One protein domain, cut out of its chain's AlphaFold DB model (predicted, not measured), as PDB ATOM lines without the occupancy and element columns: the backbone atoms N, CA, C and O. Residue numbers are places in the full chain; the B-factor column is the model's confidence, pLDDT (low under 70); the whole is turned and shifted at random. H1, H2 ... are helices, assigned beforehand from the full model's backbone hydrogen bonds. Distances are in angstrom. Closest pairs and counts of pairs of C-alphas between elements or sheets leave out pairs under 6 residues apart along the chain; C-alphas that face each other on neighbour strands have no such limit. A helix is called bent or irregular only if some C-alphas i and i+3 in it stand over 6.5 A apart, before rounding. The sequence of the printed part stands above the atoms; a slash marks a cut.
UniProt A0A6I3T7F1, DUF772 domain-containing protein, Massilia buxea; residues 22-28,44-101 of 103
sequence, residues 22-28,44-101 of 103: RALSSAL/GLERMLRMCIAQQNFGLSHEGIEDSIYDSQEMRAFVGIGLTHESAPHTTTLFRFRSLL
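What this domain is: This is residues 22 to 28 and 44 to 101 of the 103 residues of the protein "DUF772 domain-containing protein" of Massilia buxea (UniProt A0A6I3T7F1). The longest helix, H2, runs through the middle of a small helical body, with H3 and H4 crossing it on one side and the short H1 near it on the other. H5 meets the beginning of H3 and crosses close to H2, after a long loop of residues 80 to 90 that comes from H4. The printed part has 65 residues with five named helices, H1 to H5 in order along the chain, and no named strand; its class is all helix. It is compact, with a radius of gyration of the C-alphas of 11.1 A, and rounded, with spans of 29 by 25 by 20 A.

Where its parts are: H2, residues 45 to 58, is 19.9 A long from C-alpha 45 at (3.903, 28.265, 36.999) to C-alpha 58 at (19.594, 16.025, 36.829). H3, residues 62 to 71, is 14.3 A long, and H4, residues 73 to 79, 9.9 A. H5, residues 91 to 99, is 12.4 A long and ends at C-alpha 99 at (9.537, 28.213, 51.384). H1, residues 22 to 28, is 10.3 A long; it is neither bent nor irregular, but only just: C-alphas 23 and 26 are 6.0 A apart.

How they stand to each other: H2 touches H4 at a steep tilt of 60 degrees, closest at the C-alphas of Arg 50 and Val 79, 5.1 A. With residues 51 to 55 alone it touches H3, about perpendicular at 83 degrees, closest at the C-alphas of Gln 55 and Ile 65, 5.9 A. H3 is the hub: it touches H4 only at the corner, and H5 at a shallow tilt of 34.5 degrees, only just short of steep, closest at the C-alphas of His 62 and Thr 91, 5.3 A. H1 and H2 are close but not clearly touching, with the C-alphas of Ser 25 and Leu 49 closest at 7.0 A. H1 is apart from H3, H4 and H5. Every O i to N i+4 pair is within hydrogen-bond range in H2, H3, H4 and H5; in H1 1 of 3 is, beside 2 of 4 O i to N i+3 pairs.

The domain as a whole: The C-alphas of Ala 23 and Thr 84 are the two farthest apart, 31.2 A. Residues 29 to 43 are not printed, and C-alphas 28 and 44 are 11.7 A apart across the cut. The link from H4 to H5 is long. The mean pLDDT of the printed part is 70.4, with residues 22 to 28, 44 to 46 and 81 to 101 under 70.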
ATOM      1  N   ARG A  22       4.776  16.397  40.702       56.59
ATOM      2  CA  ARG A  22       3.349  16.108  40.535       56.59
ATOM      3  C   ARG A  22       2.541  16.513  41.767       56.59
ATOM      4  O   ARG A  22       1.519  17.175  41.602       56.59
ATOM      5  N   ALA A  23       3.035  16.210  42.970       59.88
ATOM      6  CA  ALA A  23       2.435  16.688  44.219       59.88
ATOM      7  C   ALA A  23       2.431  18.229  44.299       59.88
ATOM      8  O   ALA A  23       1.433  18.836  44.676       59.88
ATOM      9  N   LEU A  24       3.518  18.855  43.837       60.22
ATOM     10  CA  LEU A  24       3.692  20.304  43.799       60.22
ATOM     11  C   LEU A  24       2.683  20.998  42.861       60.22
ATOM     12  O   LEU A  24       2.019  21.948  43.268       60.22
ATOM     13  N   SER A  25       2.498  20.504  41.630       59.22
ATOM     14  CA  SER A  25       1.625  21.155  40.633       59.22
ATOM     15  C   SER A  25       0.184  21.406  41.108       59.22
ATOM     16  O   SER A  25      -0.369  22.473  40.844       59.22
ATOM     17  N   SER A  26      -0.402  20.466  41.857       58.28
ATOM     18  CA  SER A  26      -1.782  20.573  42.347       58.28
ATOM     19  C   SER A  26      -1.913  21.471  43.578       58.28
ATOM     20  O   SER A  26      -2.951  22.106  43.747       58.28
ATOM     21  N   ALA A  27      -0.879  21.540  44.422       59.97
ATOM     22  CA  ALA A  27      -0.863  22.390  45.613       59.97
ATOM     23  C   ALA A  27      -0.600  23.867  45.276       59.97
ATOM     24  O   ALA A  27      -1.039  24.753  45.997       59.97
ATOM     25  N   LEU A  28       0.085  24.139  44.160       60.78
ATOM     26  CA  LEU A  28       0.539  25.482  43.780       60.78
ATOM     27  C   LEU A  28      -0.456  26.276  42.933       60.78
ATOM     28  O   LEU A  28      -0.433  27.504  42.963       60.78
ATOM     29  N   GLY A  44       5.984  31.831  34.426       68.44
ATOM     30  CA  GLY A  44       4.762  31.021  34.426       68.44
ATOM     31  C   GLY A  44       4.923  29.785  35.317       68.44
ATOM     32  O   GLY A  44       5.980  29.152  35.282       68.44
ATOM     33  N   LEU A  45       3.896  29.435  36.103       69.44
ATOM     34  CA  LEU A  45       3.903  28.265  36.999       69.44
ATOM     35  C   LEU A  45       4.430  27.008  36.289       69.44
ATOM     36  O   LEU A  45       5.208  26.239  36.844       69.44
ATOM     37  N   GLU A  46       4.065  26.849  35.020       67.88
ATOM     38  CA  GLU A  46       4.532  25.775  34.153       67.88
ATOM     39  C   GLU A  46       6.062  25.743  33.987       67.88
ATOM     40  O   GLU A  46       6.666  24.674  34.003       67.88
ATOM     41  N   ARG A  47       6.716  26.903  33.892       74.12
ATOM     42  CA  ARG A  47       8.177  27.022  33.775       74.12
ATOM     43  C   ARG A  47       8.862  26.731  35.102       74.12
ATOM     44  O   ARG A  47       9.857  26.017  35.117       74.12
ATOM     45  N   MET A  48       8.297  27.207  36.216       75.06
ATOM     46  CA  MET A  48       8.774  26.845  37.558       75.06
ATOM     47  C   MET A  48       8.709  25.330  37.775       75.06
ATOM     48  O   MET A  48       9.676  24.727  38.236       75.06
ATOM     49  N   LEU A  49       7.613  24.694  37.355       73.56
ATOM     50  CA  LEU A  49       7.459  23.241  37.413       73.56
ATOM     51  C   LEU A  49       8.470  22.524  36.515       73.56
ATOM     52  O   LEU A  49       9.127  21.596  36.978       73.56
ATOM     53  N   ARG A  50       8.654  22.962  35.264       75.44
ATOM     54  CA  ARG A  50       9.665  22.389  34.356       75.44
ATOM     55  C   ARG A  50      11.085  22.541  34.908       75.44
ATOM     56  O   ARG A  50      11.883  21.618  34.774       75.44
ATOM     57  N   MET A  51      11.385  23.651  35.583       78.06
ATOM     58  CA  MET A  51      12.670  23.869  36.248       78.06
ATOM     59  C   MET A  51      12.860  22.938  37.452       78.06
ATOM     60  O   MET A  51      13.914  22.320  37.562       78.06
ATOM     61  N   CYS A  52      11.840  22.749  38.298       74.94
ATOM     62  CA  CYS A  52      11.882  21.751  39.377       74.94
ATOM     63  C   CYS A  52      12.048  20.326  38.834       74.94
ATOM     64  O   CYS A  52      12.806  19.537  39.395       74.94
ATOM     65  N   ILE A  53      11.372  19.996  37.730       75.06
ATOM     66  CA  ILE A  53      11.500  18.697  37.067       75.06
ATOM     67  C   ILE A  53      12.939  18.507  36.588       75.06
ATOM     68  O   ILE A  53      13.540  17.482  36.898       75.06
ATOM     69  N   ALA A  54      13.518  19.490  35.896       76.44
ATOM     70  CA  ALA A  54      14.914  19.434  35.475       76.44
ATOM     71  C   ALA A  54      15.847  19.274  36.685       76.44
ATOM     72  O   ALA A  54      16.650  18.346  36.727       76.44
ATOM     73  N   GLN A  55      15.682  20.101  37.715       75.75
ATOM     74  CA  GLN A  55      16.501  20.045  38.920       75.75
ATOM     75  C   GLN A  55      16.499  18.641  39.554       75.75
ATOM     76  O   GLN A  55      17.565  18.098  39.838       75.75
ATOM     77  N   GLN A  56      15.325  18.018  39.689       74.75
ATOM     78  CA  GLN A  56      15.181  16.675  40.262       74.75
ATOM     79  C   GLN A  56      15.712  15.564  39.351       74.75
ATOM     80  O   GLN A  56      16.274  14.590  39.843       74.75
ATOM     81  N   ASN A  57      15.558  15.696  38.033       75.50
ATOM     82  CA  ASN A  57      16.023  14.684  37.079       75.50
ATOM     83  C   ASN A  57      17.542  14.685  36.922       75.50
ATOM     84  O   ASN A  57      18.151  13.630  36.761       75.50
ATOM     85  N   PHE A  58      18.152  15.865  36.977       72.88
ATOM     86  CA  PHE A  58      19.594  16.025  36.829       72.88
ATOM     87  C   PHE A  58      20.335  16.052  38.176       72.88
ATOM     88  O   PHE A  58      21.563  16.088  38.181       72.88
ATOM     89  N   GLY A  59      19.613  16.024  39.306       73.81
ATOM     90  CA  GLY A  59      20.195  16.137  40.646       73.81
ATOM     91  C   GLY A  59      20.932  17.461  40.856       73.81
ATOM     92  O   GLY A  59      21.959  17.496  41.530       73.81
ATOM     93  N   LEU A  60      20.457  18.535  40.218       78.44
ATOM     94  CA  LEU A  60      21.113  19.839  40.247       78.44
ATOM     95  C   LEU A  60      20.744  20.602  41.523       78.44
ATOM     96  O   LEU A  60      19.627  20.523  42.037       78.44
ATOM     97  N   SER A  61      21.683  21.398  42.020       79.94
ATOM     98  CA  SER A  61      21.378  22.449  42.993       79.94
ATOM     99  C   SER A  61      20.545  23.549  42.332       79.94
ATOM    100  O   SER A  61      20.534  23.658  41.108       79.94
ATOM    101  N   HIS A  62      19.884  24.400  43.124       75.69
ATOM    102  CA  HIS A  62      19.124  25.533  42.580       75.69
ATOM    103  C   HIS A  62      20.008  26.455  41.713       75.69
ATOM    104  O   HIS A  62      19.613  26.813  40.611       75.69
ATOM    105  N   GLU A  63      21.243  26.720  42.153       80.44
ATOM    106  CA  GLU A  63      22.240  27.447  41.350       80.44
ATOM    107  C   GLU A  63      22.639  26.663  40.093       80.44
ATOM    108  O   GLU A  63      22.699  27.211  39.001       80.44
ATOM    109  N   GLY A  64      22.816  25.345  40.215       82.00
ATOM    110  CA  GLY A  64      23.203  24.490  39.093       82.00
ATOM    111  C   GLY A  64      22.155  24.421  37.980       82.00
ATOM    112  O   GLY A  64      22.520  24.283  36.812       82.00
ATOM    113  N   ILE A  65      20.860  24.524  38.305       80.50
ATOM    114  CA  ILE A  65      19.804  24.601  37.286       80.50
ATOM    115  C   ILE A  65      19.731  25.994  36.646       80.50
ATOM    116  O   ILE A  65      19.501  26.075  35.441       80.50
ATOM    117  N   GLU A  66      19.980  27.071  37.398       83.00
ATOM    118  CA  GLU A  66      20.104  28.427  36.845       83.00
ATOM    119  C   GLU A  66      21.270  28.495  35.850       83.00
ATOM    120  O   GLU A  66      21.055  28.820  34.680       83.00
ATOM    121  N   ASP A  67      22.460  28.058  36.264       83.19
ATOM    122  CA  ASP A  67      23.647  27.987  35.408       83.19
ATOM    123  C   ASP A  67      23.400  27.122  34.172       83.19
ATOM    124  O   ASP A  67      23.738  27.521  33.061       83.19
ATOM    125  N   SER A  68      22.730  25.975  34.322       82.44
ATOM    126  CA  SER A  68      22.414  25.101  33.185       82.44
ATOM    127  C   SER A  68      21.474  25.760  32.168       82.44
ATOM    128  O   SER A  68      21.589  25.489  30.976       82.44
ATOM    129  N   ILE A  69      20.547  26.626  32.592       79.69
ATOM    130  CA  ILE A  69      19.658  27.381  31.681       79.69
ATOM    131  C   ILE A  69      20.431  28.481  30.929       79.69
ATOM    132  O   ILE A  69      20.090  28.832  29.786       79.69
ATOM    133  N   TYR A  70      21.461  29.045  31.561       78.75
ATOM    134  CA  TYR A  70      22.357  30.006  30.923       78.75
ATOM    135  C   TYR A  70      23.339  29.325  29.958       78.75
ATOM    136  O   TYR A  70      23.499  29.823  28.842       78.75
ATOM    137  N   ASP A  71      23.908  28.184  30.349       82.31
ATOM    138  CA  ASP A  71      24.948  27.443  29.620       82.31
ATOM    139  C   ASP A  71      24.392  26.576  28.472       82.31
ATOM    140  O   ASP A  71      24.993  26.497  27.402       82.31
ATOM    141  N   SER A  72      23.208  25.968  28.640       78.75
ATOM    142  CA  SER A  72      22.610  25.042  27.665       78.75
ATOM    143  C   SER A  72      21.315  25.580  27.051       78.75
ATOM    144  O   SER A  72      20.319  25.860  27.727       78.75
ATOM    145  N   GLN A  73      21.299  25.656  25.716       72.88
ATOM    146  CA  GLN A  73      20.094  26.009  24.961       72.88
ATOM    147  C   GLN A  73      19.010  24.928  25.065       72.88
ATOM    148  O   GLN A  73      17.823  25.239  25.032       72.88
ATOM    149  N   GLU A  74      19.399  23.667  25.236       75.25
ATOM    150  CA  GLU A  74      18.499  22.531  25.415       75.25
ATOM    151  C   GLU A  74      17.761  22.620  26.750       75.25
ATOM    152  O   GLU A  74      16.541  22.448  26.796       75.25
ATOM    153  N   MET A  75      18.478  22.960  27.829       74.31
ATOM    154  CA  MET A  75      17.867  23.204  29.138       74.31
ATOM    155  C   MET A  75      16.903  24.391  29.073       74.31
ATOM    156  O   MET A  75      15.783  24.338  29.585       74.31
ATOM    157  N   ARG A  76      17.301  25.451  28.368       76.38
ATOM    158  CA  ARG A  76      16.458  26.623  28.136       76.38
ATOM    159  C   ARG A  76      15.177  26.286  27.365       76.38
ATOM    160  O   ARG A  76      14.095  26.726  27.761       76.38
ATOM    161  N   ALA A  77      15.289  25.490  26.304       74.88
ATOM    162  CA  ALA A  77      14.154  25.021  25.514       74.88
ATOM    163  C   ALA A  77      13.232  24.104  26.333       74.88
ATOM    164  O   ALA A  77      12.011  24.231  26.247       74.88
ATOM    165  N   PHE A  78      13.800  23.240  27.181       75.12
ATOM    166  CA  PHE A  78      13.043  22.361  28.072       75.12
ATOM    167  C   PHE A  78      12.202  23.147  29.083       75.12
ATOM    168  O   PHE A  78      10.991  22.938  29.193       75.12
ATOM    169  N   VAL A  79      12.824  24.099  29.783       73.38
ATOM    170  CA  VAL A  79      12.127  24.947  30.762       73.38
ATOM    171  C   VAL A  79      11.162  25.926  30.073       73.38
ATOM    172  O   VAL A  79      10.193  26.374  30.684       73.38
ATOM    173  N   GLY A  80      11.359  26.200  28.779       70.50
ATOM    174  CA  GLY A  80      10.518  27.108  27.996       70.50
ATOM    175  C   GLY A  80      10.823  28.578  28.286       70.50
ATOM    176  O   GLY A  80       9.918  29.411  28.319       70.50
ATOM    177  N   ILE A  81      12.091  28.902  28.554       67.25
ATOM    178  CA  ILE A  81      12.531  30.274  28.833       67.25
ATOM    179  C   ILE A  81      13.100  30.885  27.557       67.25
ATOM    180  O   ILE A  81      14.183  30.529  27.108       67.25
ATOM    181  N   GLY A  82      12.410  31.861  26.979       61.69
ATOM    182  CA  GLY A  82      13.005  32.714  25.956       61.69
ATOM    183  C   GLY A  82      13.825  33.826  26.606       61.69
ATOM    184  O   GLY A  82      13.254  34.867  26.923       61.69
ATOM    185  N   LEU A  83      15.149  33.657  26.756       62.16
ATOM    186  CA  LEU A  83      16.041  34.731  27.253       62.16
ATOM    187  C   LEU A  83      16.005  36.013  26.399       62.16
ATOM    188  O   LEU A  83      16.525  37.045  26.809       62.16
ATOM    189  N   THR A  84      15.396  35.954  25.218       56.06
ATOM    190  CA  THR A  84      15.150  37.086  24.322       56.06
ATOM    191  C   THR A  84      14.038  38.024  24.801       56.06
ATOM    192  O   THR A  84      14.005  39.167  24.360       56.06
ATOM    193  N   HIS A  85      13.143  37.574  25.685       53.81
ATOM    194  CA  HIS A  85      12.025  38.375  26.204       53.81
ATOM    195  C   HIS A  85      11.999  38.422  27.740       53.81
ATOM    196  O   HIS A  85      11.550  39.404  28.327       53.81
ATOM    197  N   GLU A  86      12.505  37.381  28.411       57.72
ATOM    198  CA  GLU A  86      12.473  37.251  29.870       57.72
ATOM    199  C   GLU A  86      13.744  36.565  30.389       57.72
ATOM    200  O   GLU A  86      14.142  35.511  29.900       57.72
ATOM    201  N   SER A  87      14.372  37.128  31.426       60.66
ATOM    202  CA  SER A  87      15.497  36.482  32.121       60.66
ATOM    203  C   SER A  87      15.069  35.172  32.787       60.66
ATOM    204  O   SER A  87      13.925  35.048  33.247       60.66
ATOM    205  N   ALA A  88      16.008  34.230  32.902       62.66
ATOM    206  CA  ALA A  88      15.788  33.002  33.648       62.66
ATOM    207  C   ALA A  88      15.311  33.321  35.080       62.66
ATOM    208  O   ALA A  88      15.752  34.306  35.676       62.66
ATOM    209  N   PRO A  89      14.365  32.539  35.625       67.69
ATOM    210  CA  PRO A  89      14.012  32.615  37.031       67.69
ATOM    211  C   PRO A  89      15.264  32.375  37.869       67.69
ATOM    212  O   PRO A  89      15.890  31.322  37.781       67.69
ATOM    213  N   HIS A  90      15.601  33.364  38.689       68.56
ATOM    214  CA  HIS A  90      16.710  33.249  39.620       68.56
ATOM    215  C   HIS A  90      16.454  32.143  40.641       68.56
ATOM    216  O   HIS A  90      15.313  31.926  41.067       68.56
ATOM    217  N   THR A  91      17.535  31.534  41.117       66.25
ATOM    218  CA  THR A  91      17.573  30.571  42.228       66.25
ATOM    219  C   THR A  91      16.737  31.021  43.431       66.25
ATOM    220  O   THR A  91      16.024  30.232  44.052       66.25
ATOM    221  N   THR A  92      16.733  32.321  43.722       64.38
ATOM    222  CA  THR A  92      15.955  32.925  44.815       64.38
ATOM    223  C   THR A  92      14.437  32.848  44.610       64.38
ATOM    224  O   THR A  92      13.688  32.814  45.587       64.38
ATOM    225  N   THR A  93      13.967  32.767  43.363       69.00
ATOM    226  CA  THR A  93      12.545  32.586  43.022       69.00
ATOM    227  C   THR A  93      12.100  31.157  43.319       69.00
ATOM    228  O   THR A  93      11.037  30.961  43.905       69.00
ATOM    229  N   LEU A  94      12.936  30.163  42.996       67.19
ATOM    230  CA  LEU A  94      12.718  28.762  43.381       67.19
ATOM    231  C   LEU A  94      12.756  28.574  44.895       67.19
ATOM    232  O   LEU A  94      11.919  27.862  45.443       67.19
ATOM    233  N   PHE A  95      13.690  29.238  45.576       69.88
ATOM    234  CA  PHE A  95      13.781  29.167  47.029       69.88
ATOM    235  C   PHE A  95      12.526  29.730  47.702       69.88
ATOM    236  O   PHE A  95      11.905  29.033  48.496       69.88
ATOM    237  N   ARG A  96      12.088  30.943  47.329       66.31
ATOM    238  CA  ARG A  96      10.842  31.538  47.855       66.31
ATOM    239  C   ARG A  96       9.629  30.660  47.582       66.31
ATOM    240  O   ARG A  96       8.767  30.521  48.439       66.31
ATOM    241  N   PHE A  97       9.579  30.055  46.402       66.12
ATOM    242  CA  PHE A  97       8.523  29.126  46.031       66.12
ATOM    243  C   PHE A  97       8.517  27.874  46.911       66.12
ATOM    244  O   PHE A  97       7.457  27.460  47.363       66.12
ATOM    245  N   ARG A  98       9.690  27.311  47.216       65.06
ATOM    246  CA  ARG A  98       9.834  26.180  48.138       65.06
ATOM    247  C   ARG A  98       9.493  26.551  49.581       65.06
ATOM    248  O   ARG A  98       8.810  25.786  50.246       65.06
ATOM    249  N   SER A  99       9.899  27.730  50.047       67.00
ATOM    250  CA  SER A  99       9.537  28.213  51.384       67.00
ATOM    251  C   SER A  99       8.029  28.436  51.545       67.00
ATOM    252  O   SER A  99       7.509  28.180  52.621       67.00
ATOM    253  N   LEU A 100       7.322  28.854  50.485       63.94
ATOM    254  CA  LEU A 100       5.852  28.960  50.470       63.94
ATOM    255  C   LEU A 100       5.131  27.599  50.512       63.94
ATOM    256  O   LEU A 100       3.928  27.561  50.731       63.94
ATOM    257  N   LEU A 101       5.836  26.497  50.245       58.31
ATOM    258  CA  LEU A 101       5.284  25.138  50.230       58.31
ATOM    259  C   LEU A 101       5.475  24.391  51.552       58.31
ATOM    260  O   LEU A 101       4.768  23.422  51.808       58.31
TER     261      LEU A 101